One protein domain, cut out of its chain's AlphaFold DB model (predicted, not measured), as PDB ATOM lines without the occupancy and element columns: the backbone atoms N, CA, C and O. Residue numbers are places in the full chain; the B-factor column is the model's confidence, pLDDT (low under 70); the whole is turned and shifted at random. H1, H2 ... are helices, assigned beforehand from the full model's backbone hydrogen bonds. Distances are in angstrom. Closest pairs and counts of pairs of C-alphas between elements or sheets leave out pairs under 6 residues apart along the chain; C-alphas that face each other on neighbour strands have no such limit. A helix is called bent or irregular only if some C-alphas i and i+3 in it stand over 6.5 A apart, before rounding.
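This is residues 919 to 1079 of the 1081 residues of an uncharacterized protein of Naegleria gruberi (UniProt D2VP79). The chain is wound in stacked turns of mostly short helices, making a slab of two rows: H2, H5, H8 and H10 stand side by side and run the same way in one row, with H5 and H8 a little loosely set, while H4, H7 and H9 make the other row. H3 and H6 lie side by side along one edge of the slab, the links H3 to H4, H6 to H7 and H8 to H9 loop out beyond the second row, H1 sits at the end where H2 is, and at the other end residues 1065 to 1079 of H11 stick out as an arm. The printed part has 161 residues with eleven named helices, H1 to H11 in order along the chain, and no named strand; the class is all helix. By its radius of gyration of the C-alphas, 17.3 A, it is compact, yet it spans 64 by 34 by 27 A, and without the arm the body spans 45 by 33 by 27 A.

Find C-alpha 919 at (276.391, 193.895, 109.662); there H1 begins and runs to residue 924. Next come H2, residues 929 to 935, H3, residues 939 to 947, and H4, residues 957 to 962. Look then for C-alpha 974 at (278.618, 181.867, 99.289), where H5 begins; it runs to residue 990, 24.1 A from first to last C-alpha. H6 takes residues 994 to 1001, 10.4 A, and H7 residues 1011 to 1017, 10.2 A. H8, residues 1021 to 1030, is 15.4 A long and only just irregular: C-alphas 1026 and 1029 are 6.9 A apart. H9 is residues 1043 to 1046, and H10, residues 1049 to 1058, is 14.7 A long. H11, residues 1061 to 1079, is the longest at 26.3 A and ends at C-alpha 1079, (244.585, 150.769, 120.900).

Start at the hub, H7 and H8, which touch three helices each. They form a helical hairpin at a shallow tilt of 30 degrees, opposite ways; their closest C-alphas are those of Ala 1015 and Ile 1024, 6.0 A apart. H8 and H10 touch at a shallow tilt of 31 degrees, the same way, closest at the C-alphas of Pro 1029 and Tyr 1058, 5.8 A. H5 and H8 are close but not clearly touching, with the C-alphas of Tyr 982 and Leu 1023 at 6.5 A. H5 touches H2 with residues 984 to 988 alone; the closest C-alphas are those of Gln 933 and Leu 988, 7.0 A. H4 touches H7, with the closest C-alphas, those of His 959 and Pro 1011, at 4.6 A, and H7 touches H9, with the closest C-alphas, those of Phe 1013 and Cys 1043, at 6.3 A. H3 and H6 touch at a shallow tilt of 19 degrees, the same way, closest at the C-alphas of Ser 947 and Val 1000, 6.2 A. H1 and H11 touch no helix. In H1 to H7 and H11 every O i to N i+4 pair is within hydrogen-bond range, against 4 of 6 in H8 and 5 of 6 in H10; H9 is too short for such a pair.

The C-alphas farthest apart are those of Lys 925 and Lys 1079, 64.1 A. The printed part has no cut. The links H4 to H5, with 11 residues, and H8 to H9, with 12, are long. Look for low confidence at residues 919 to 929, 965 to 975 and 1061 to 1067, where pLDDT is under 70; the mean of the printed part is 84.2.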
ATOM      1  N   LEU A 919     275.415 194.922 110.020       56.16
ATOM      2  CA  LEU A 919     276.391 193.895 109.662       56.16
ATOM      3  C   LEU A 919     276.794 193.987 108.181       56.16
ATOM      4  O   LEU A 919     277.975 193.859 107.860       56.16
ATOM      5  N   GLU A 920     275.840 194.295 107.301       58.84
ATOM      6  CA  GLU A 920     276.094 194.605 105.891       58.84
ATOM      7  C   GLU A 920     276.849 195.924 105.739       58.84
ATOM      8  O   GLU A 920     277.780 195.990 104.946       58.84
ATOM      9  N   VAL A 921     276.560 196.939 106.562       50.75
ATOM     10  CA  VAL A 921     277.336 198.192 106.612       50.75
ATOM     11  C   VAL A 921     278.768 197.947 107.099       50.75
ATOM     12  O   VAL A 921     279.706 198.536 106.561       50.75
ATOM     13  N   CYS A 922     278.977 197.069 108.087       56.72
ATOM     14  CA  CYS A 922     280.322 196.670 108.510       56.72
ATOM     15  C   CYS A 922     281.083 195.956 107.382       56.72
ATOM     16  O   CYS A 922     282.254 196.269 107.161       56.72
ATOM     17  N   LEU A 923     280.421 195.066 106.635       52.59
ATOM     18  CA  LEU A 923     281.004 194.396 105.467       52.59
ATOM     19  C   LEU A 923     281.291 195.385 104.318       52.59
ATOM     20  O   LEU A 923     282.391 195.371 103.773       52.59
ATOM     21  N   LEU A 924     280.362 196.297 104.011       45.81
ATOM     22  CA  LEU A 924     280.477 197.323 102.962       45.81
ATOM     23  C   LEU A 924     281.556 198.367 103.252       45.81
ATOM     24  O   LEU A 924     282.258 198.796 102.342       45.81
ATOM     25  N   LYS A 925     281.736 198.761 104.518       42.97
ATOM     26  CA  LYS A 925     282.811 199.679 104.933       42.97
ATOM     27  C   LYS A 925     284.173 198.993 105.080       42.97
ATOM     28  O   LYS A 925     285.105 199.608 105.597       42.97
ATOM     29  N   GLY A 926     284.295 197.722 104.686       40.91
ATOM     30  CA  GLY A 926     285.539 196.965 104.800       40.91
ATOM     31  C   GLY A 926     286.004 196.781 106.247       40.91
ATOM     32  O   GLY A 926     287.195 196.579 106.482       40.91
ATOM     33  N   TYR A 927     285.100 196.863 107.234       48.50
ATOM     34  CA  TYR A 927     285.419 196.475 108.604       48.50
ATOM     35  C   TYR A 927     285.427 194.945 108.664       48.50
ATOM     36  O   TYR A 927     284.366 194.324 108.580       48.50
ATOM     37  N   PRO A 928     286.591 194.299 108.842       63.94
ATOM     38  CA  PRO A 928     286.633 192.854 108.982       63.94
ATOM     39  C   PRO A 928     285.837 192.485 110.237       63.94
ATOM     40  O   PRO A 928     286.098 193.052 111.299       63.94
ATOM     41  N   LEU A 929     284.930 191.505 110.172       65.62
ATOM     42  CA  LEU A 929     284.340 190.894 111.382       65.62
ATOM     43  C   LEU A 929     285.436 190.468 112.382       65.62
ATOM     44  O   LEU A 929     285.229 190.523 113.590       65.62
ATOM     45  N   LYS A 930     286.647 190.179 111.881       71.75
ATOM     46  CA  LYS A 930     287.875 189.992 112.664       71.75
ATOM     47  C   LYS A 930     288.212 191.188 113.577       71.75
ATOM     48  O   LYS A 930     288.504 190.984 114.747       71.75
ATOM     49  N   LYS A 931     288.075 192.441 113.120       77.56
ATOM     50  CA  LYS A 931     288.278 193.635 113.971       77.56
ATOM     51  C   LYS A 931     287.203 193.772 115.049       77.56
ATOM     52  O   LYS A 931     287.492 194.280 116.129       77.56
ATOM     53  N   VAL A 932     285.969 193.341 114.779       77.38
ATOM     54  CA  VAL A 932     284.911 193.294 115.806       77.38
ATOM     55  C   VAL A 932     285.276 192.250 116.864       77.38
ATOM     56  O   VAL A 932     285.275 192.556 118.051       77.38
ATOM     57  N   GLN A 933     285.696 191.058 116.438       80.62
ATOM     58  CA  GLN A 933     286.175 189.985 117.316       80.62
ATOM     59  C   GLN A 933     287.409 190.381 118.155       80.62
ATOM     60  O   GLN A 933     287.526 189.936 119.299       80.62
ATOM     61  N   GLU A 934     288.317 191.199 117.610       83.75
ATOM     62  CA  GLU A 934     289.495 191.750 118.304       83.75
ATOM     63  C   GLU A 934     289.130 192.855 119.313       83.75
ATOM     64  O   GLU A 934     289.786 192.992 120.349       83.75
ATOM     65  N   LYS A 935     288.083 193.643 119.028       88.25
ATOM     66  CA  LYS A 935     287.606 194.719 119.910       88.25
ATOM     67  C   LYS A 935     286.760 194.214 121.075       88.25
ATOM     68  O   LYS A 935     286.823 194.811 122.143       88.25
ATOM     69  N   LEU A 936     285.986 193.146 120.883       93.06
ATOM     70  CA  LEU A 936     285.175 192.535 121.938       93.06
ATOM     71  C   LEU A 936     286.061 191.610 122.786       93.06
ATOM     72  O   LEU A 936     286.280 190.441 122.447       93.06
ATOM     73  N   LYS A 937     286.622 192.159 123.868       90.25
ATOM     74  CA  LYS A 937     287.606 191.467 124.716       90.25
ATOM     75  C   LYS A 937     286.964 190.793 125.916       90.25
ATOM     76  O   LYS A 937     287.460 189.764 126.366       90.25
ATOM     77  N   THR A 938     285.877 191.358 126.431       94.31
ATOM     78  CA  THR A 938     285.218 190.857 127.639       94.31
ATOM     79  C   THR A 938     283.939 190.095 127.314       94.31
ATOM     80  O   THR A 938     283.233 190.397 126.353       94.31
ATOM     81  N   GLU A 939     283.594 189.127 128.164       94.62
ATOM     82  CA  GLU A 939     282.326 188.395 128.078       94.62
ATOM     83  C   GLU A 939     281.117 189.346 128.056       94.62
ATOM     84  O   GLU A 939     280.190 189.155 127.271       94.62
ATOM     85  N   LYS A 940     281.161 190.419 128.858       95.12
ATOM     86  CA  LYS A 940     280.113 191.445 128.928       95.12
ATOM     87  C   LYS A 940     279.930 192.186 127.600       95.12
ATOM     88  O   LYS A 940     278.795 192.389 127.177       95.12
ATOM     89  N   GLU A 941     281.020 192.570 126.935       94.31
ATOM     90  CA  GLU A 941     280.973 193.234 125.623       94.31
ATOM     91  C   GLU A 941     280.408 192.306 124.545       94.31
ATOM     92  O   GLU A 941     279.571 192.729 123.748       94.31
ATOM     93  N   ILE A 942     280.828 191.036 124.534       92.56
ATOM     94  CA  ILE A 942     280.331 190.036 123.579       92.56
ATOM     95  C   ILE A 942     278.839 189.785 123.805       92.56
ATOM     96  O   ILE A 942     278.066 189.800 122.848       92.56
ATOM     97  N   LEU A 943     278.420 189.611 125.060       93.69
ATOM     98  CA  LEU A 943     277.019 189.436 125.440       93.69
ATOM     99  C   LEU A 943     276.178 190.642 125.005       93.69
ATOM    100  O   LEU A 943     275.138 190.465 124.371       93.69
ATOM    101  N   GLN A 944     276.638 191.865 125.283       95.25
ATOM    102  CA  GLN A 944     275.943 193.093 124.893       95.25
ATOM    103  C   GLN A 944     275.852 193.245 123.370       95.25
ATOM    104  O   GLN A 944     274.806 193.642 122.858       95.25
ATOM    105  N   PHE A 945     276.920 192.908 122.643       94.69
ATOM    106  CA  PHE A 945     276.935 192.926 121.183       94.69
ATOM    107  C   PHE A 945     275.941 191.912 120.605       94.69
ATOM    108  O   PHE A 945     275.026 192.300 119.887       94.69
ATOM    109  N   LEU A 946     276.056 190.632 120.970       94.12
ATOM    110  CA  LEU A 946     275.212 189.563 120.422       94.12
ATOM    111  C   LEU A 946     273.730 189.710 120.796       94.12
ATOM    112  O   LEU A 946     272.864 189.279 120.032       94.12
ATOM    113  N   SER A 947     273.433 190.341 121.938       94.69
ATOM    114  CA  SER A 947     272.062 190.577 122.414       94.69
ATOM    115  C   SER A 947     271.420 191.845 121.853       94.69
ATOM    116  O   SER A 947     270.221 192.054 122.038       94.69
ATOM    117  N   ARG A 948     272.186 192.717 121.184       94.62
ATOM    118  CA  ARG A 948     271.660 193.971 120.636       94.62
ATOM    119  C   ARG A 948     270.629 193.671 119.552       94.62
ATOM    120  O   ARG A 948     270.930 192.936 118.615       94.62
ATOM    121  N   LYS A 949     269.435 194.254 119.676       93.44
ATOM    122  CA  LYS A 949     268.381 194.178 118.660       93.44
ATOM    123  C   LYS A 949     268.602 195.218 117.566       93.44
ATOM    124  O   LYS A 949     268.957 196.365 117.854       93.44
ATOM    125  N   GLU A 950     268.408 194.812 116.322       91.25
ATOM    126  CA  GLU A 950     268.232 195.727 115.199       91.25
ATOM    127  C   GLU A 950     266.850 196.383 115.301       91.25
ATOM    128  O   GLU A 950     265.871 195.714 115.620       91.25
ATOM    129  N   LYS A 951     266.774 197.702 115.086       84.50
ATOM    130  CA  LYS A 951     265.542 198.469 115.332       84.50
ATOM    131  C   LYS A 951     264.382 198.059 114.424       84.50
ATOM    132  O   LYS A 951     263.250 198.095 114.878       84.50
ATOM    133  N   GLU A 952     264.664 197.713 113.169       83.06
ATOM    134  CA  GLU A 952     263.627 197.419 112.172       83.06
ATOM    135  C   GLU A 952     263.133 195.971 112.263       83.06
ATOM    136  O   GLU A 952     261.932 195.727 112.248       83.06
ATOM    137  N   SER A 953     264.046 195.003 112.387       86.25
ATOM    138  CA  SER A 953     263.689 193.579 112.404       86.25
ATOM    139  C   SER A 953     263.376 193.034 113.799       86.25
ATOM    140  O   SER A 953     262.898 191.909 113.923       86.25
ATOM    141  N   GLU A 954     263.739 193.779 114.850       90.88
ATOM    142  CA  GLU A 954     263.794 193.335 116.251       90.88
ATOM    143  C   GLU A 954     264.615 192.051 116.498       90.88
ATOM    144  O   GLU A 954     264.653 191.525 117.619       90.88
ATOM    145  N   LYS A 955     265.327 191.556 115.479       91.94
ATOM    146  CA  LYS A 955     266.240 190.420 115.576       91.94
ATOM    147  C   LYS A 955     267.491 190.853 116.326       91.94
ATOM    148  O   LYS A 955     268.011 191.954 116.134       91.94
ATOM    149  N   THR A 956     268.011 189.980 117.186       94.81
ATOM    150  CA  THR A 956     269.322 190.239 117.795       94.81
ATOM    151  C   THR A 956     270.434 190.043 116.765       94.81
ATOM    152  O   THR A 956     270.257 189.307 115.792       94.81
ATOM    153  N   ILE A 957     271.612 190.633 116.984       92.19
ATOM    154  CA  ILE A 957     272.783 190.388 116.124       92.19
ATOM    155  C   ILE A 957     273.054 188.883 115.987       92.19
ATOM    156  O   ILE A 957     273.374 188.419 114.896       92.19
ATOM    157  N   MET A 958     272.852 188.101 117.050       95.69
ATOM    158  CA  MET A 958     272.993 186.645 116.984       95.69
ATOM    159  C   MET A 958     272.013 185.984 115.996       95.69
ATOM    160  O   MET A 958     272.415 185.087 115.257       95.69
ATOM    161  N   HIS A 959     270.755 186.440 115.934       95.25
ATOM    162  CA  HIS A 959     269.785 185.954 114.945       95.25
ATOM    163  C   HIS A 959     270.236 186.281 113.525       95.25
ATOM    164  O   HIS A 959     270.229 185.395 112.675       95.25
ATOM    165  N   LEU A 960     270.676 187.521 113.286       91.56
ATOM    166  CA  LEU A 960     271.152 187.979 111.976       91.56
ATOM    167  C   LEU A 960     272.412 187.232 111.526       91.56
ATOM    168  O   LEU A 960     272.566 186.918 110.351       91.56
ATOM    169  N   MET A 961     273.312 186.906 112.457       91.00
ATOM    170  CA  MET A 961     274.506 186.116 112.154       91.00
ATOM    171  C   MET A 961     274.171 184.661 111.794       91.00
ATOM    172  O   MET A 961     274.851 184.083 110.947       91.00
ATOM    173  N   CYS A 962     273.136 184.074 112.408       92.25
ATOM    174  CA  CYS A 962     272.686 182.708 112.111       92.25
ATOM    175  C   CYS A 962     271.794 182.623 110.859       92.25
ATOM    176  O   CYS A 962     271.649 181.545 110.277       92.25
ATOM    177  N   ASP A 963     271.201 183.743 110.444       88.44
ATOM    178  CA  ASP A 963     270.336 183.840 109.274       88.44
ATOM    179  C   ASP A 963     271.172 183.876 107.985       88.44
ATOM    180  O   ASP A 963     271.781 184.884 107.613       88.44
ATOM    181  N   CYS A 964     271.240 182.738 107.293       73.75
ATOM    182  CA  CYS A 964     271.954 182.636 106.018       73.75
ATOM    183  C   CYS A 964     271.099 183.067 104.819       73.75
ATOM    184  O   CYS A 964     271.603 183.019 103.697       73.75
ATOM    185  N   SER A 965     269.838 183.460 105.045       68.12
ATOM    186  CA  SER A 965     268.942 183.943 103.990       68.12
ATOM    187  C   SER A 965     269.189 185.405 103.613       68.12
ATOM    188  O   SER A 965     268.696 185.843 102.577       68.12
ATOM    189  N   LEU A 966     269.993 186.141 104.396       58.34
ATOM    190  CA  LEU A 966     270.424 187.493 104.039       58.34
ATOM    191  C   LEU A 966     271.168 187.458 102.687       58.34
ATOM    192  O   LEU A 966     272.210 186.792 102.598       58.34
ATOM    193  N   PRO A 967     270.640 188.122 101.638       48.62
ATOM    194  CA  PRO A 967     271.206 188.082 100.297       48.62
ATOM    195  C   PRO A 967     272.640 188.612 100.309       48.62
ATOM    196  O   PRO A 967     272.932 189.709 100.777       48.62
ATOM    197  N   ILE A 968     273.571 187.803  99.809       50.91
ATOM    198  CA  ILE A 968     274.983 188.178  99.737       50.91
ATOM    199  C   ILE A 968     275.196 188.895  98.402       50.91
ATOM    200  O   ILE A 968     275.276 188.259  97.358       50.91
ATOM    201  N   TYR A 969     275.302 190.223  98.443       44.94
ATOM    202  CA  TYR A 969     275.490 191.086  97.266       44.94
ATOM    203  C   TYR A 969     276.931 191.103  96.708       44.94
ATOM    204  O   TYR A 969     277.277 191.969  95.908       44.94
ATOM    205  N   PHE A 970     277.792 190.161  97.113       42.69
ATOM    206  CA  PHE A 970     279.208 190.126  96.728       42.69
ATOM    207  C   PHE A 970     279.602 188.826  96.027       42.69
ATOM    208  O   PHE A 970     279.169 187.744  96.401       42.69
ATOM    209  N   ASN A 971     280.529 188.946  95.071       43.28
ATOM    210  CA  ASN A 971     281.107 187.859  94.270       43.28
ATOM    211  C   ASN A 971     282.133 186.990  95.043       43.28
ATOM    212  O   ASN A 971     283.005 186.370  94.441       43.28
ATOM    213  N   VAL A 972     282.068 186.986  96.381       50.91
ATOM    214  CA  VAL A 972     282.796 186.033  97.235       50.91
ATOM    215  C   VAL A 972     281.920 184.793  97.329       50.91
ATOM    216  O   VAL A 972     280.731 184.912  97.630       50.91
ATOM    217  N   GLY A 973     282.476 183.612  97.051       60.59
ATOM    218  CA  GLY A 973     281.706 182.372  97.038       60.59
ATOM    219  C   GLY A 973     280.876 182.227  98.316       60.59
ATOM    220  O   GLY A 973     281.408 182.322  99.422       60.59
ATOM    221  N   GLN A 974     279.569 181.984  98.173       67.62
ATOM    222  CA  GLN A 974     278.618 181.867  99.289       67.62
ATOM    223  C   GLN A 974     279.130 180.929 100.401       67.62
ATOM    224  O   GLN A 974     278.917 181.186 101.586       67.62
ATOM    225  N   ARG A 975     279.878 179.880 100.022       67.38
ATOM    226  CA  ARG A 975     280.528 178.924 100.931       67.38
ATOM    227  C   ARG A 975     281.631 179.538 101.797       67.38
ATOM    228  O   ARG A 975     281.679 179.248 102.989       67.38
ATOM    229  N   GLU A 976     282.496 180.380 101.239       72.25
ATOM    230  CA  GLU A 976     283.608 180.998 101.976       72.25
ATOM    231  C   GLU A 976     283.086 181.989 103.014       72.25
ATOM    232  O   GLU A 976     283.504 181.966 104.174       72.25
ATOM    233  N   LEU A 977     282.094 182.801 102.634       72.56
ATOM    234  CA  LEU A 977     281.475 183.749 103.556       72.56
ATOM    235  C   LEU A 977     280.695 183.034 104.666       72.56
ATOM    236  O   LEU A 977     280.760 183.459 105.817       72.56
ATOM    237  N   GLN A 978     279.979 181.948 104.354       78.25
ATOM    238  CA  GLN A 978     279.305 181.138 105.374       78.25
ATOM    239  C   GLN A 978     280.308 180.492 106.334       78.25
ATOM    240  O   GLN A 978     280.127 180.596 107.545       78.25
ATOM    241  N   SER A 979     281.394 179.907 105.819       79.38
ATOM    242  CA  SER A 979     282.476 179.349 106.643       79.38
ATOM    243  C   SER A 979     283.064 180.402 107.589       79.38
ATOM    244  O   SER A 979     283.211 180.164 108.790       79.38
ATOM    245  N   PHE A 980     283.302 181.614 107.082       80.50
ATOM    246  CA  PHE A 980     283.807 182.727 107.881       80.50
ATOM    247  C   PHE A 980     282.788 183.246 108.909       80.50
ATOM    248  O   PHE A 980     283.140 183.490 110.061       80.50
ATOM    249  N   LYS A 981     281.503 183.372 108.547       85.44
ATOM    250  CA  LYS A 981     280.437 183.709 109.509       85.44
ATOM    251  C   LYS A 981     280.391 182.678 110.638       85.44
ATOM    252  O   LYS A 981     280.358 183.059 111.806       85.44
ATOM    253  N   TYR A 982     280.449 181.387 110.309       88.69
ATOM    254  CA  TYR A 982     280.427 180.313 111.301       88.69
ATOM    255  C   TYR A 982     281.650 180.340 112.213       88.69
ATOM    256  O   TYR A 982     281.490 180.196 113.424       88.69
ATOM    257  N   SER A 983     282.849 180.586 111.680       87.50
ATOM    258  CA  SER A 983     284.059 180.671 112.505       87.50
ATOM    259  C   SER A 983     284.004 181.846 113.489       87.50
ATOM    260  O   SER A 983     284.368 181.686 114.656       87.50
ATOM    261  N   VAL A 984     283.458 182.997 113.074       88.88
ATOM    262  CA  VAL A 984     283.248 184.153 113.960       88.88
ATOM    263  C   VAL A 984     282.206 183.839 115.033       88.88
ATOM    264  O   VAL A 984     282.455 184.125 116.203       88.88
ATOM    265  N   ILE A 985     281.074 183.218 114.679       93.06
ATOM    266  CA  ILE A 985     280.045 182.814 115.655       93.06
ATOM    267  C   ILE A 985     280.637 181.856 116.689       93.06
ATOM    268  O   ILE A 985     280.515 182.100 117.888       93.06
ATOM    269  N   ILE A 986     281.314 180.796 116.240       92.38
ATOM    270  CA  ILE A 986     281.924 179.797 117.125       92.38
ATOM    271  C   ILE A 986     282.969 180.455 118.029       92.38
ATOM    272  O   ILE A 986     282.982 180.183 119.228       92.38
ATOM    273  N   SER A 987     283.795 181.362 117.499       92.38
ATOM    274  CA  SER A 987     284.808 182.058 118.295       92.38
ATOM    275  C   SER A 987     284.219 183.045 119.309       92.38
ATOM    276  O   SER A 987     284.716 183.147 120.431       92.38
ATOM    277  N   LEU A 988     283.159 183.777 118.960       92.31
ATOM    278  CA  LEU A 988     282.480 184.659 119.913       92.31
ATOM    279  C   LEU A 988     281.789 183.843 121.005       92.31
ATOM    280  O   LEU A 988     281.931 184.160 122.185       92.31
ATOM    281  N   LEU A 989     281.109 182.753 120.633       93.56
ATOM    282  CA  LEU A 989     280.494 181.848 121.595       93.56
ATOM    283  C   LEU A 989     281.549 181.198 122.492       93.56
ATOM    284  O   LEU A 989     281.326 181.128 123.693       93.56
ATOM    285  N   SER A 990     282.705 180.767 121.980       93.50
ATOM    286  CA  SER A 990     283.738 180.111 122.799       93.50
ATOM    287  C   SER A 990     284.288 181.003 123.916       93.50
ATOM    288  O   SER A 990     284.758 180.469 124.917       93.50
ATOM    289  N   LYS A 991     284.192 182.331 123.772       94.50
ATOM    290  CA  LYS A 991     284.583 183.327 124.785       94.50
ATOM    291  C   LYS A 991     283.505 183.607 125.846       94.50
ATOM    292  O   LYS A 991     283.786 184.313 126.810       94.50
ATOM    293  N   LEU A 992     282.283 183.096 125.681       93.19
ATOM    294  CA  LEU A 992     281.201 183.233 126.661       93.19
ATOM    295  C   LEU A 992     281.208 182.063 127.659       93.19
ATOM    296  O   LEU A 992     281.440 180.908 127.279       93.19
ATOM    297  N   SER A 993     280.876 182.331 128.927       93.94
ATOM    298  CA  SER A 993     280.588 181.271 129.901       93.94
ATOM    299  C   SER A 993     279.356 180.461 129.480       93.94
ATOM    300  O   SER A 993     278.544 180.904 128.664       93.94
ATOM    301  N   ALA A 994     279.171 179.267 130.048       91.19
ATOM    302  CA  ALA A 994     277.995 178.441 129.759       91.19
ATOM    303  C   ALA A 994     276.670 179.173 130.062       91.19
ATOM    304  O   ALA A 994     275.710 179.055 129.299       91.19
ATOM    305  N   ALA A 995     276.636 179.980 131.129       91.94
ATOM    306  CA  ALA A 995     275.472 180.786 131.485       91.94
ATOM    307  C   ALA A 995     275.181 181.862 130.425       91.94
ATOM    308  O   ALA A 995     274.055 181.951 129.939       91.94
ATOM    309  N   SER A 996     276.200 182.611 129.994       94.44
ATOM    310  CA  SER A 996     276.046 183.648 128.965       94.44
ATOM    311  C   SER A 996     275.738 183.073 127.583       94.44
ATOM    312  O   SER A 996     274.935 183.648 126.851       94.44
ATOM    313  N   LYS A 997     276.299 181.907 127.226       95.12
ATOM    314  CA  LYS A 997     275.911 181.168 126.011       95.12
ATOM    315  C   LYS A 997     274.425 180.851 126.035       95.12
ATOM    316  O   LYS A 997     273.722 181.189 125.088       95.12
ATOM    317  N   LYS A 998     273.944 180.252 127.130       95.19
ATOM    318  CA  LYS A 998     272.525 179.930 127.302       95.19
ATOM    319  C   LYS A 998     271.662 181.190 127.249       95.19
ATOM    320  O   LYS A 998     270.582 181.148 126.675       95.19
ATOM    321  N   GLN A 999     272.128 182.309 127.796       95.50
ATOM    322  CA  GLN A 999     271.408 183.576 127.719       95.50
ATOM    323  C   GLN A 999     271.270 184.064 126.272       95.50
ATOM    324  O   GLN A 999     270.150 184.283 125.827       95.50
ATOM    325  N   VAL A1000     272.372 184.179 125.521       95.12
ATOM    326  CA  VAL A1000     272.367 184.670 124.127       95.12
ATOM    327  C   VAL A1000     271.572 183.754 123.200       95.12
ATOM    328  O   VAL A1000     270.806 184.227 122.363       95.12
ATOM    329  N   LEU A1001     271.754 182.441 123.342       95.75
ATOM    330  CA  LEU A1001     271.161 181.438 122.457       95.75
ATOM    331  C   LEU A1001     269.676 181.186 122.717       95.75
ATOM    332  O   LEU A1001     269.049 180.501 121.917       95.75
ATOM    333  N   ASN A1002     269.126 181.736 123.801       96.50
ATOM    334  CA  ASN A1002     267.701 181.673 124.127       96.50
ATOM    335  C   ASN A1002     267.019 183.043 124.083       96.50
ATOM    336  O   ASN A1002     265.881 183.175 124.531       96.50
ATOM    337  N   LEU A1003     267.695 184.066 123.550       95.38
ATOM    338  CA  LEU A1003     267.032 185.324 123.230       95.38
ATOM    339  C   LEU A1003     265.989 185.072 122.153       95.38
ATOM    340  O   LEU A1003     266.280 184.397 121.171       95.38
ATOM    341  N   LEU A1004     264.806 185.643 122.354       96.19
ATOM    342  CA  LEU A1004     263.708 185.572 121.407       96.19
ATOM    343  C   LEU A1004     263.684 186.830 120.532       96.19
ATOM    344  O   LEU A1004     263.790 187.955 121.044       96.19
ATOM    345  N   ASP A1005     263.563 186.644 119.221       94.19
ATOM    346  CA  ASP A1005     263.215 187.718 118.287       94.19
ATOM    347  C   ASP A1005     261.705 188.045 118.329       94.19
ATOM    348  O   ASP A1005     260.958 187.499 119.148       94.19
ATOM    349  N   ALA A1006     261.239 188.953 117.461       91.94
ATOM    350  CA  ALA A1006     259.817 189.304 117.355       91.94
ATOM    351  C   ALA A1006     258.911 188.116 116.981       91.94
ATOM    352  O   ALA A1006     257.721 188.132 117.289       91.94
ATOM    353  N   ASN A1007     259.459 187.062 116.367       92.38
ATOM    354  CA  ASN A1007     258.728 185.847 116.008       92.38
ATOM    355  C   ASN A1007     258.735 184.790 117.124       92.38
ATOM    356  O   ASN A1007     258.284 183.660 116.908       92.38
ATOM    357  N   HIS A1008     259.226 185.145 118.318       94.69
ATOM    358  CA  HIS A1008     259.490 184.215 119.415       94.69
ATOM    359  C   HIS A1008     260.446 183.082 119.016       94.69
ATOM    360  O   HIS A1008     260.344 181.957 119.507       94.69
ATOM    361  N   GLU A1009     261.385 183.361 118.120       95.38
ATOM    362  CA  GLU A1009     262.378 182.396 117.668       95.38
ATOM    363  C   GLU A1009     263.712 182.635 118.352       95.38
ATOM    364  O   GLU A1009     264.051 183.767 118.672       95.38
ATOM    365  N   THR A1010     264.458 181.559 118.595       96.88
ATOM    366  CA  THR A1010     265.848 181.627 119.060       96.88
ATOM    367  C   THR A1010     266.808 181.575 117.868       96.88
ATOM    368  O   THR A1010     266.416 181.124 116.786       96.88
ATOM    369  N   PRO A1011     268.103 181.923 118.020       96.94
ATOM    370  CA  PRO A1011     269.062 181.875 116.914       96.94
ATOM    371  C   PRO A1011     269.178 180.508 116.220       96.94
ATOM    372  O   PRO A1011     269.540 180.444 115.043       96.94
ATOM    373  N   ILE A1012     268.837 179.409 116.908       96.94
ATOM    374  CA  ILE A1012     268.834 178.078 116.296       96.94
ATOM    375  C   ILE A1012     267.728 177.920 115.241       96.94
ATOM    376  O   ILE A1012     267.938 177.189 114.283       96.94
ATOM    377  N   PHE A1013     266.595 178.627 115.343       97.12
ATOM    378  CA  PHE A1013     265.553 178.610 114.304       97.12
ATOM    379  C   PHE A1013     266.099 179.176 112.989       97.12
ATOM    380  O   PHE A1013     265.904 178.577 111.932       97.12
ATOM    381  N   SER A1014     266.859 180.275 113.052       93.50
ATOM    382  CA  SER A1014     267.558 180.825 111.884       93.50
ATOM    383  C   SER A1014     268.595 179.847 111.320       93.50
ATOM    384  O   SER A1014     268.702 179.705 110.104       93.50
ATOM    385  N   ALA A1015     269.315 179.124 112.187       94.62
ATOM    386  CA  ALA A1015     270.268 178.092 111.765       94.62
ATOM    387  C   ALA A1015     269.593 176.856 111.134       94.62
ATOM    388  O   ALA A1015     270.149 176.249 110.223       94.62
ATOM    389  N   ILE A1016     268.391 176.487 111.592       95.44
ATOM    390  CA  ILE A1016     267.585 175.399 111.017       95.44
ATOM    391  C   ILE A1016     267.111 175.781 109.615       95.44
ATOM    392  O   ILE A1016     267.260 174.987 108.691       95.44
ATOM    393  N   ARG A1017     266.613 177.010 109.427       92.69
ATOM    394  CA  ARG A1017     266.195 177.511 108.105       92.69
ATOM    395  C   ARG A1017     267.335 177.598 107.098       92.69
ATOM    396  O   ARG A1017     267.088 177.481 105.906       92.69
ATOM    397  N   SER A1018     268.561 177.831 107.565       87.81
ATOM    398  CA  SER A1018     269.746 177.834 106.702       87.81
ATOM    399  C   SER A1018     270.297 176.444 106.391       87.81
ATOM    400  O   SER A1018     271.287 176.340 105.672       87.81
ATOM    401  N   GLU A1019     269.697 175.391 106.953       91.25
ATOM    402  CA  GLU A1019     270.132 173.996 106.835       91.25
ATOM    403  C   GLU A1019     271.606 173.755 107.221       91.25
ATOM    404  O   GLU A1019     272.251 172.786 106.808       91.25
ATOM    405  N   SER A1020     272.168 174.622 108.068       91.94
ATOM    406  CA  SER A1020     273.585 174.571 108.426       91.94
ATOM    407  C   SER A1020     273.862 173.562 109.539       91.94
ATOM    408  O   SER A1020     273.923 173.900 110.723       91.94
ATOM    409  N   LYS A1021     274.094 172.299 109.160       94.00
ATOM    410  CA  LYS A1021     274.371 171.192 110.100       94.00
ATOM    411  C   LYS A1021     275.476 171.520 111.117       94.00
ATOM    412  O   LYS A1021     275.337 171.199 112.295       94.00
ATOM    413  N   ASN A1022     276.555 172.178 110.690       90.69
ATOM    414  CA  ASN A1022     277.687 172.518 111.565       90.69
ATOM    415  C   ASN A1022     277.346 173.625 112.568       90.69
ATOM    416  O   ASN A1022     277.735 173.546 113.738       90.69
ATOM    417  N   LEU A1023     276.590 174.637 112.131       93.38
ATOM    418  CA  LEU A1023     276.123 175.693 113.020       93.38
ATOM    419  C   LEU A1023     275.130 175.118 114.035       93.38
ATOM    420  O   LEU A1023     275.300 175.322 115.231       93.38
ATOM    421  N   ILE A1024     274.173 174.304 113.586       95.88
ATOM    422  CA  ILE A1024     273.185 173.647 114.453       95.88
ATOM    423  C   ILE A1024     273.870 172.789 115.525       95.88
ATOM    424  O   ILE A1024     273.555 172.947 116.702       95.88
ATOM    425  N   LYS A1025     274.862 171.960 115.161       94.69
ATOM    426  CA  LYS A1025     275.667 171.179 116.126       94.69
ATOM    427  C   LYS A1025     276.360 172.053 117.178       94.69
ATOM    428  O   LYS A1025     276.528 171.624 118.314       94.69
ATOM    429  N   SER A1026     276.753 173.272 116.808       93.44
ATOM    430  CA  SER A1026     277.432 174.212 117.708       93.44
ATOM    431  C   SER A1026     276.465 174.952 118.642       93.44
ATOM    432  O   SER A1026     276.822 175.250 119.782       93.44
ATOM    433  N   LEU A1027     275.246 175.248 118.177       95.81
ATOM    434  CA  LEU A1027     274.234 175.989 118.943       95.81
ATOM    435  C   LEU A1027     273.403 175.069 119.854       95.81
ATOM    436  O   LEU A1027     273.202 175.393 121.026       95.81
ATOM    437  N   ALA A1028     272.983 173.906 119.345       95.88
ATOM    438  CA  ALA A1028     272.047 172.989 120.002       95.88
ATOM    439  C   ALA A1028     272.384 172.635 121.465       95.88
ATOM    440  O   ALA A1028     271.463 172.650 122.279       95.88
ATOM    441  N   PRO A1029     273.652 172.397 121.867       94.94
ATOM    442  CA  PRO A1029     273.973 172.031 123.251       94.94
ATOM    443  C   PRO A1029     273.606 173.087 124.303       94.94
ATOM    444  O   PRO A1029     273.530 172.770 125.487       94.94
ATOM    445  N   ASN A1030     273.431 174.349 123.897       94.62
ATOM    446  CA  ASN A1030     273.192 175.477 124.802       94.62
ATOM    447  C   ASN A1030     271.848 176.185 124.539       94.62
ATOM    448  O   ASN A1030     271.524 177.154 125.233       94.62
ATOM    449  N   THR A1031     271.066 175.713 123.565       95.19
ATOM    450  CA  THR A1031     269.737 176.244 123.246       95.19
ATOM    451  C   THR A1031     268.655 175.422 123.943       95.19
ATOM    452  O   THR A1031     268.688 174.195 123.965       95.19
ATOM    453  N   ASP A1032     267.673 176.099 124.527       95.06
ATOM    454  CA  ASP A1032     266.469 175.490 125.068       95.06
ATOM    455  C   ASP A1032     265.538 175.096 123.917       95.06
ATOM    456  O   ASP A1032     264.761 175.889 123.384       95.06
ATOM    457  N   MET A1033     265.637 173.827 123.539       93.50
ATOM    458  CA  MET A1033     264.866 173.221 122.455       93.50
ATOM    459  C   MET A1033     263.360 173.121 122.753       93.50
ATOM    460  O   MET A1033     262.594 172.749 121.862       93.50
ATOM    461  N   SER A1034     262.925 173.412 123.988       92.81
ATOM    462  CA  SER A1034     261.506 173.432 124.363       92.81
ATOM    463  C   SER A1034     260.796 174.729 123.967       92.81
ATOM    464  O   SER A1034     259.562 174.754 123.922       92.81
ATOM    465  N   LEU A1035     261.555 175.781 123.637       92.12
ATOM    466  CA  LEU A1035     261.006 177.058 123.194       92.12
ATOM    467  C   LEU A1035     260.261 176.896 121.865       92.12
ATOM    468  O   LEU A1035     260.721 176.236 120.927       92.12
ATOM    469  N   LYS A1036     259.075 177.502 121.813       94.50
ATOM    470  CA  LYS A1036     258.173 177.489 120.663       94.50
ATOM    471  C   LYS A1036     258.127 178.874 120.041       94.50
ATOM    472  O   LYS A1036     258.035 179.858 120.771       94.50
ATOM    473  N   ASN A1037     258.131 178.924 118.715       94.62
ATOM    474  CA  ASN A1037     257.890 180.166 117.990       94.62
ATOM    475  C   ASN A1037     256.420 180.605 118.086       94.62
ATOM    476  O   ASN A1037     255.584 179.886 118.643       94.62
ATOM    477  N   LEU A1038     256.081 181.760 117.505       93.56
ATOM    478  CA  LEU A1038     254.705 182.283 117.474       93.56
ATOM    479  C   LEU A1038     253.674 181.296 116.902       93.56
ATOM    480  O   LEU A1038     252.510 181.328 117.288       93.56
ATOM    481  N   ASN A1039     254.097 180.373 116.032       93.62
ATOM    482  CA  ASN A1039     253.235 179.332 115.465       93.62
ATOM    483  C   ASN A1039     253.056 178.116 116.395       93.62
ATOM    484  O   ASN A1039     252.498 177.097 115.986       93.62
ATOM    485  N   GLY A1040     253.574 178.175 117.625       95.38
ATOM    486  CA  GLY A1040     253.523 177.086 118.596       95.38
ATOM    487  C   GLY A1040     254.428 175.898 118.260       95.38
ATOM    488  O   GLY A1040     254.283 174.849 118.904       95.38
ATOM    489  N   LYS A1041     255.341 176.053 117.286       94.94
ATOM    490  CA  LYS A1041     256.249 174.997 116.826       94.94
ATOM    491  C   LYS A1041     257.613 175.094 117.499       94.94
ATOM    492  O   LYS A1041     258.193 176.177 117.574       94.94
ATOM    493  N   ASN A1042     258.139 173.966 117.968       95.69
ATOM    494  CA  ASN A1042     259.516 173.879 118.471       95.69
ATOM    495  C   ASN A1042     260.520 173.601 117.334       95.69
ATOM    496  O   ASN A1042     260.141 173.341 116.192       95.69
ATOM    497  N   CYS A1043     261.813 173.614 117.659       95.06
ATOM    498  CA  CYS A1043     262.897 173.378 116.703       95.06
ATOM    499  C   CYS A1043     262.800 172.022 115.977       95.06
ATOM    500  O   CYS A1043     263.114 171.943 114.795       95.06
ATOM    501  N   LEU A1044     262.351 170.956 116.653       95.00
ATOM    502  CA  LEU A1044     262.207 169.627 116.042       95.00
ATOM    503  C   LEU A1044     261.062 169.589 115.024       95.00
ATOM    504  O   LEU A1044     261.152 168.894 114.023       95.00
ATOM    505  N   GLU A1045     259.986 170.335 115.268       95.12
ATOM    506  CA  GLU A1045     258.795 170.362 114.409       95.12
ATOM    507  C   GLU A1045     258.988 171.164 113.116       95.12
ATOM    508  O   GLU A1045     258.202 171.008 112.181       95.12
ATOM    509  N   ILE A1046     260.006 172.027 113.059       93.06
ATOM    510  CA  ILE A1046     260.349 172.817 111.865       93.06
ATOM    511  C   ILE A1046     261.577 172.290 111.113       93.06
ATOM    512  O   ILE A1046     261.912 172.822 110.058       93.06
ATOM    513  N   SER A1047     262.270 171.292 111.662       93.56
ATOM    514  CA  SER A1047     263.518 170.778 111.099       93.56
ATOM    515  C   SER A1047     263.271 169.741 110.008       93.56
ATOM    516  O   SER A1047     262.349 168.932 110.104       93.56
ATOM    517  N   SER A1048     264.142 169.707 108.997       93.50
ATOM    518  CA  SER A1048     264.203 168.583 108.056       93.50
ATOM    519  C   SER A1048     264.558 167.275 108.794       93.50
ATOM    520  O   SER A1048     265.062 167.334 109.924       93.50
ATOM    521  N   PRO A1049     264.321 166.082 108.211       92.19
ATOM    522  CA  PRO A1049     264.638 164.806 108.862       92.19
ATOM    523  C   PRO A1049     266.101 164.709 109.325       92.19
ATOM    524  O   PRO A1049     266.367 164.366 110.473       92.19
ATOM    525  N   GLU A1050     267.041 165.133 108.479       91.56
ATOM    526  CA  GLU A1050     268.481 165.107 108.769       91.56
ATOM    527  C   GLU A1050     268.872 166.045 109.924       91.56
ATOM    528  O   GLU A1050     269.706 165.714 110.766       91.56
ATOM    529  N   ILE A1051     268.270 167.237 109.985       94.75
ATOM    530  CA  ILE A1051     268.494 168.184 111.085       94.75
ATOM    531  C   ILE A1051     267.826 167.671 112.359       94.75
ATOM    532  O   ILE A1051     268.391 167.803 113.443       94.75
ATOM    533  N   SER A1052     266.655 167.050 112.236       94.75
ATOM    534  CA  SER A1052     265.935 166.462 113.361       94.75
ATOM    535  C   SER A1052     266.773 165.393 114.048       94.75
ATOM    536  O   SER A1052     266.832 165.388 115.272       94.75
ATOM    537  N   GLU A1053     267.486 164.546 113.304       93.12
ATOM    538  CA  GLU A1053     268.420 163.569 113.880       93.12
ATOM    539  C   GLU A1053     269.538 164.232 114.688       93.12
ATOM    540  O   GLU A1053     269.810 163.816 115.815       93.12
ATOM    541  N   ILE A1054     270.140 165.306 114.162       93.94
ATOM    542  CA  ILE A1054     271.155 166.087 114.885       93.94
ATOM    543  C   ILE A1054     270.550 166.670 116.164       93.94
ATOM    544  O   ILE A1054     271.111 166.517 117.243       93.94
ATOM    545  N   LEU A1055     269.390 167.317 116.071       94.19
ATOM    546  CA  LEU A1055     268.733 167.935 117.219       94.19
ATOM    547  C   LEU A1055     268.286 166.904 118.261       94.19
ATOM    548  O   LEU A1055     268.361 167.188 119.452       94.19
ATOM    549  N   ILE A1056     267.872 165.704 117.848       92.88
ATOM    550  CA  ILE A1056     267.520 164.593 118.745       92.88
ATOM    551  C   ILE A1056     268.735 164.148 119.569       92.88
ATOM    552  O   ILE A1056     268.562 163.790 120.732       92.88
ATOM    553  N   GLN A1057     269.955 164.216 119.027       91.75
ATOM    554  CA  GLN A1057     271.174 163.888 119.784       91.75
ATOM    555  C   GLN A1057     271.441 164.869 120.938       91.75
ATOM    556  O   GLN A1057     272.049 164.479 121.935       91.75
ATOM    557  N   TYR A1058     270.979 166.119 120.819       89.25
ATOM    558  CA  TYR A1058     271.194 167.182 121.811       89.25
ATOM    559  C   TYR A1058     269.952 167.521 122.641       89.25
ATOM    560  O   TYR A1058     270.069 168.179 123.674       89.25
ATOM    561  N   ALA A1059     268.767 167.076 122.217       84.81
ATOM    562  CA  ALA A1059     267.554 167.194 123.005       84.81
ATOM    563  C   ALA A1059     267.741 166.416 124.311       84.81
ATOM    564  O   ALA A1059     268.052 165.225 124.309       84.81
ATOM    565  N   ASP A1060     267.561 167.112 125.433       71.06
ATOM    566  CA  ASP A1060     267.751 166.544 126.760       71.06
ATOM    567  C   ASP A1060     266.971 165.220 126.891       71.06
ATOM    568  O   ASP A1060     265.815 165.113 126.457       71.06
ATOM    569  N   LYS A1061     267.584 164.189 127.495       58.19
ATOM    570  CA  LYS A1061     266.945 162.865 127.674       58.19
ATOM    571  C   LYS A1061     265.575 162.996 128.341       58.19
ATOM    572  O   LYS A1061     264.685 162.185 128.090       58.19
ATOM    573  N   LYS A1062     265.400 164.036 129.162       54.34
ATOM    574  CA  LYS A1062     264.151 164.382 129.841       54.34
ATOM    575  C   LYS A1062     263.042 164.804 128.866       54.34
ATOM    576  O   LYS A1062     261.912 164.350 129.015       54.34
ATOM    577  N   THR A1063     263.368 165.580 127.831       60.62
ATOM    578  CA  THR A1063     262.434 166.038 126.787       60.62
ATOM    579  C   THR A1063     262.040 164.893 125.845       60.62
ATOM    580  O   THR A1063     260.869 164.743 125.477       60.62
ATOM    581  N   LEU A1064     262.997 164.019 125.515       59.22
ATOM    582  CA  LEU A1064     262.750 162.789 124.751       59.22
ATOM    583  C   LEU A1064     261.901 161.775 125.529       59.22
ATOM    584  O   LEU A1064     261.025 161.140 124.938       59.22
ATOM    585  N   ALA A1065     262.108 161.653 126.844       57.97
ATOM    586  CA  ALA A1065     261.290 160.803 127.707       57.97
ATOM    587  C   ALA A1065     259.828 161.272 127.741       57.97
ATOM    588  O   ALA A1065     258.928 160.452 127.573       57.97
ATOM    589  N   SER A1066     259.577 162.584 127.842       61.78
ATOM    590  CA  SER A1066     258.214 163.129 127.779       61.78
ATOM    591  C   SER A1066     257.533 162.910 126.424       61.78
ATOM    592  O   SER A1066     256.349 162.584 126.389       61.78
ATOM    593  N   LYS A1067     258.258 163.015 125.299       67.38
ATOM    594  CA  LYS A1067     257.682 162.757 123.966       67.38
ATOM    595  C   LYS A1067     257.357 161.274 123.764       67.38
ATOM    596  O   LYS A1067     256.261 160.958 123.314       67.38
ATOM    597  N   ARG A1068     258.253 160.368 124.178       71.00
ATOM    598  CA  ARG A1068     257.986 158.919 124.169       71.00
ATOM    599  C   ARG A1068     256.774 158.560 125.023       71.00
ATOM    600  O   ARG A1068     255.943 157.785 124.570       71.00
ATOM    601  N   GLN A1069     256.632 159.172 126.196       72.94
ATOM    602  CA  GLN A1069     255.478 158.955 127.065       72.94
ATOM    603  C   GLN A1069     254.166 159.424 126.411       72.94
ATOM    604  O   GLN A1069     253.174 158.703 126.465       72.94
ATOM    605  N   VAL A1070     254.160 160.579 125.734       79.06
ATOM    606  CA  VAL A1070     252.984 161.078 124.994       79.06
ATOM    607  C   VAL A1070     252.655 160.194 123.788       79.06
ATOM    608  O   VAL A1070     251.484 159.883 123.566       79.06
ATOM    609  N   ASP A1071     253.656 159.746 123.030       80.00
ATOM    610  CA  ASP A1071     253.459 158.860 121.877       80.00
ATOM    611  C   ASP A1071     252.968 157.468 122.307       80.00
ATOM    612  O   ASP A1071     252.096 156.883 121.657       80.00
ATOM    613  N   GLU A1072     253.469 156.938 123.426       85.44
ATOM    614  CA  GLU A1072     252.970 155.709 124.051       85.44
ATOM    615  C   GLU A1072     251.543 155.882 124.572       85.44
ATOM    616  O   GLU A1072     250.699 155.012 124.351       85.44
ATOM    617  N   GLU A1073     251.221 157.025 125.179       81.69
ATOM    618  CA  GLU A1073     249.868 157.318 125.639       81.69
ATOM    619  C   GLU A1073     248.896 157.457 124.454       81.69
ATOM    620  O   GLU A1073     247.800 156.895 124.483       81.69
ATOM    621  N   GLN A1074     249.298 158.104 123.356       84.19
ATOM    622  CA  GLN A1074     248.500 158.200 122.129       84.19
ATOM    623  C   GLN A1074     248.332 156.849 121.430       84.19
ATOM    624  O   GLN A1074     247.223 156.529 120.990       84.19
ATOM    625  N   LYS A1075     249.387 156.025 121.363       86.94
ATOM    626  CA  LYS A1075     249.292 154.635 120.887       86.94
ATOM    627  C   LYS A1075     248.351 153.825 121.774       86.94
ATOM    628  O   LYS A1075     247.500 153.119 121.245       86.94
ATOM    629  N   SER A1076     248.417 153.980 123.097       82.56
ATOM    630  CA  SER A1076     247.511 153.302 124.033       82.56
ATOM    631  C   SER A1076     246.054 153.743 123.849       82.56
ATOM    632  O   SER A1076     245.156 152.904 123.836       82.56
ATOM    633  N   ARG A1077     245.802 155.037 123.606       80.69
ATOM    634  CA  ARG A1077     244.463 155.580 123.324       80.69
ATOM    635  C   ARG A1077     243.926 155.119 121.970       80.69
ATOM    636  O   ARG A1077     242.739 154.837 121.880       80.69
ATOM    637  N   LYS A1078     244.775 155.003 120.942       86.25
ATOM    638  CA  LYS A1078     244.410 154.414 119.639       86.25
ATOM    639  C   LYS A1078     244.187 152.904 119.700       86.25
ATOM    640  O   LYS A1078     243.492 152.393 118.843       86.25
ATOM    641  N   LYS A1079     244.787 152.209 120.670       83.88
ATOM    642  CA  LYS A1079     244.585 150.769 120.900       83.88
ATOM    643  C   LYS A1079     243.358 150.480 121.779       83.88
ATOM    644  O   LYS A1079     242.854 149.366 121.766       83.88
TER     645      LYS A1079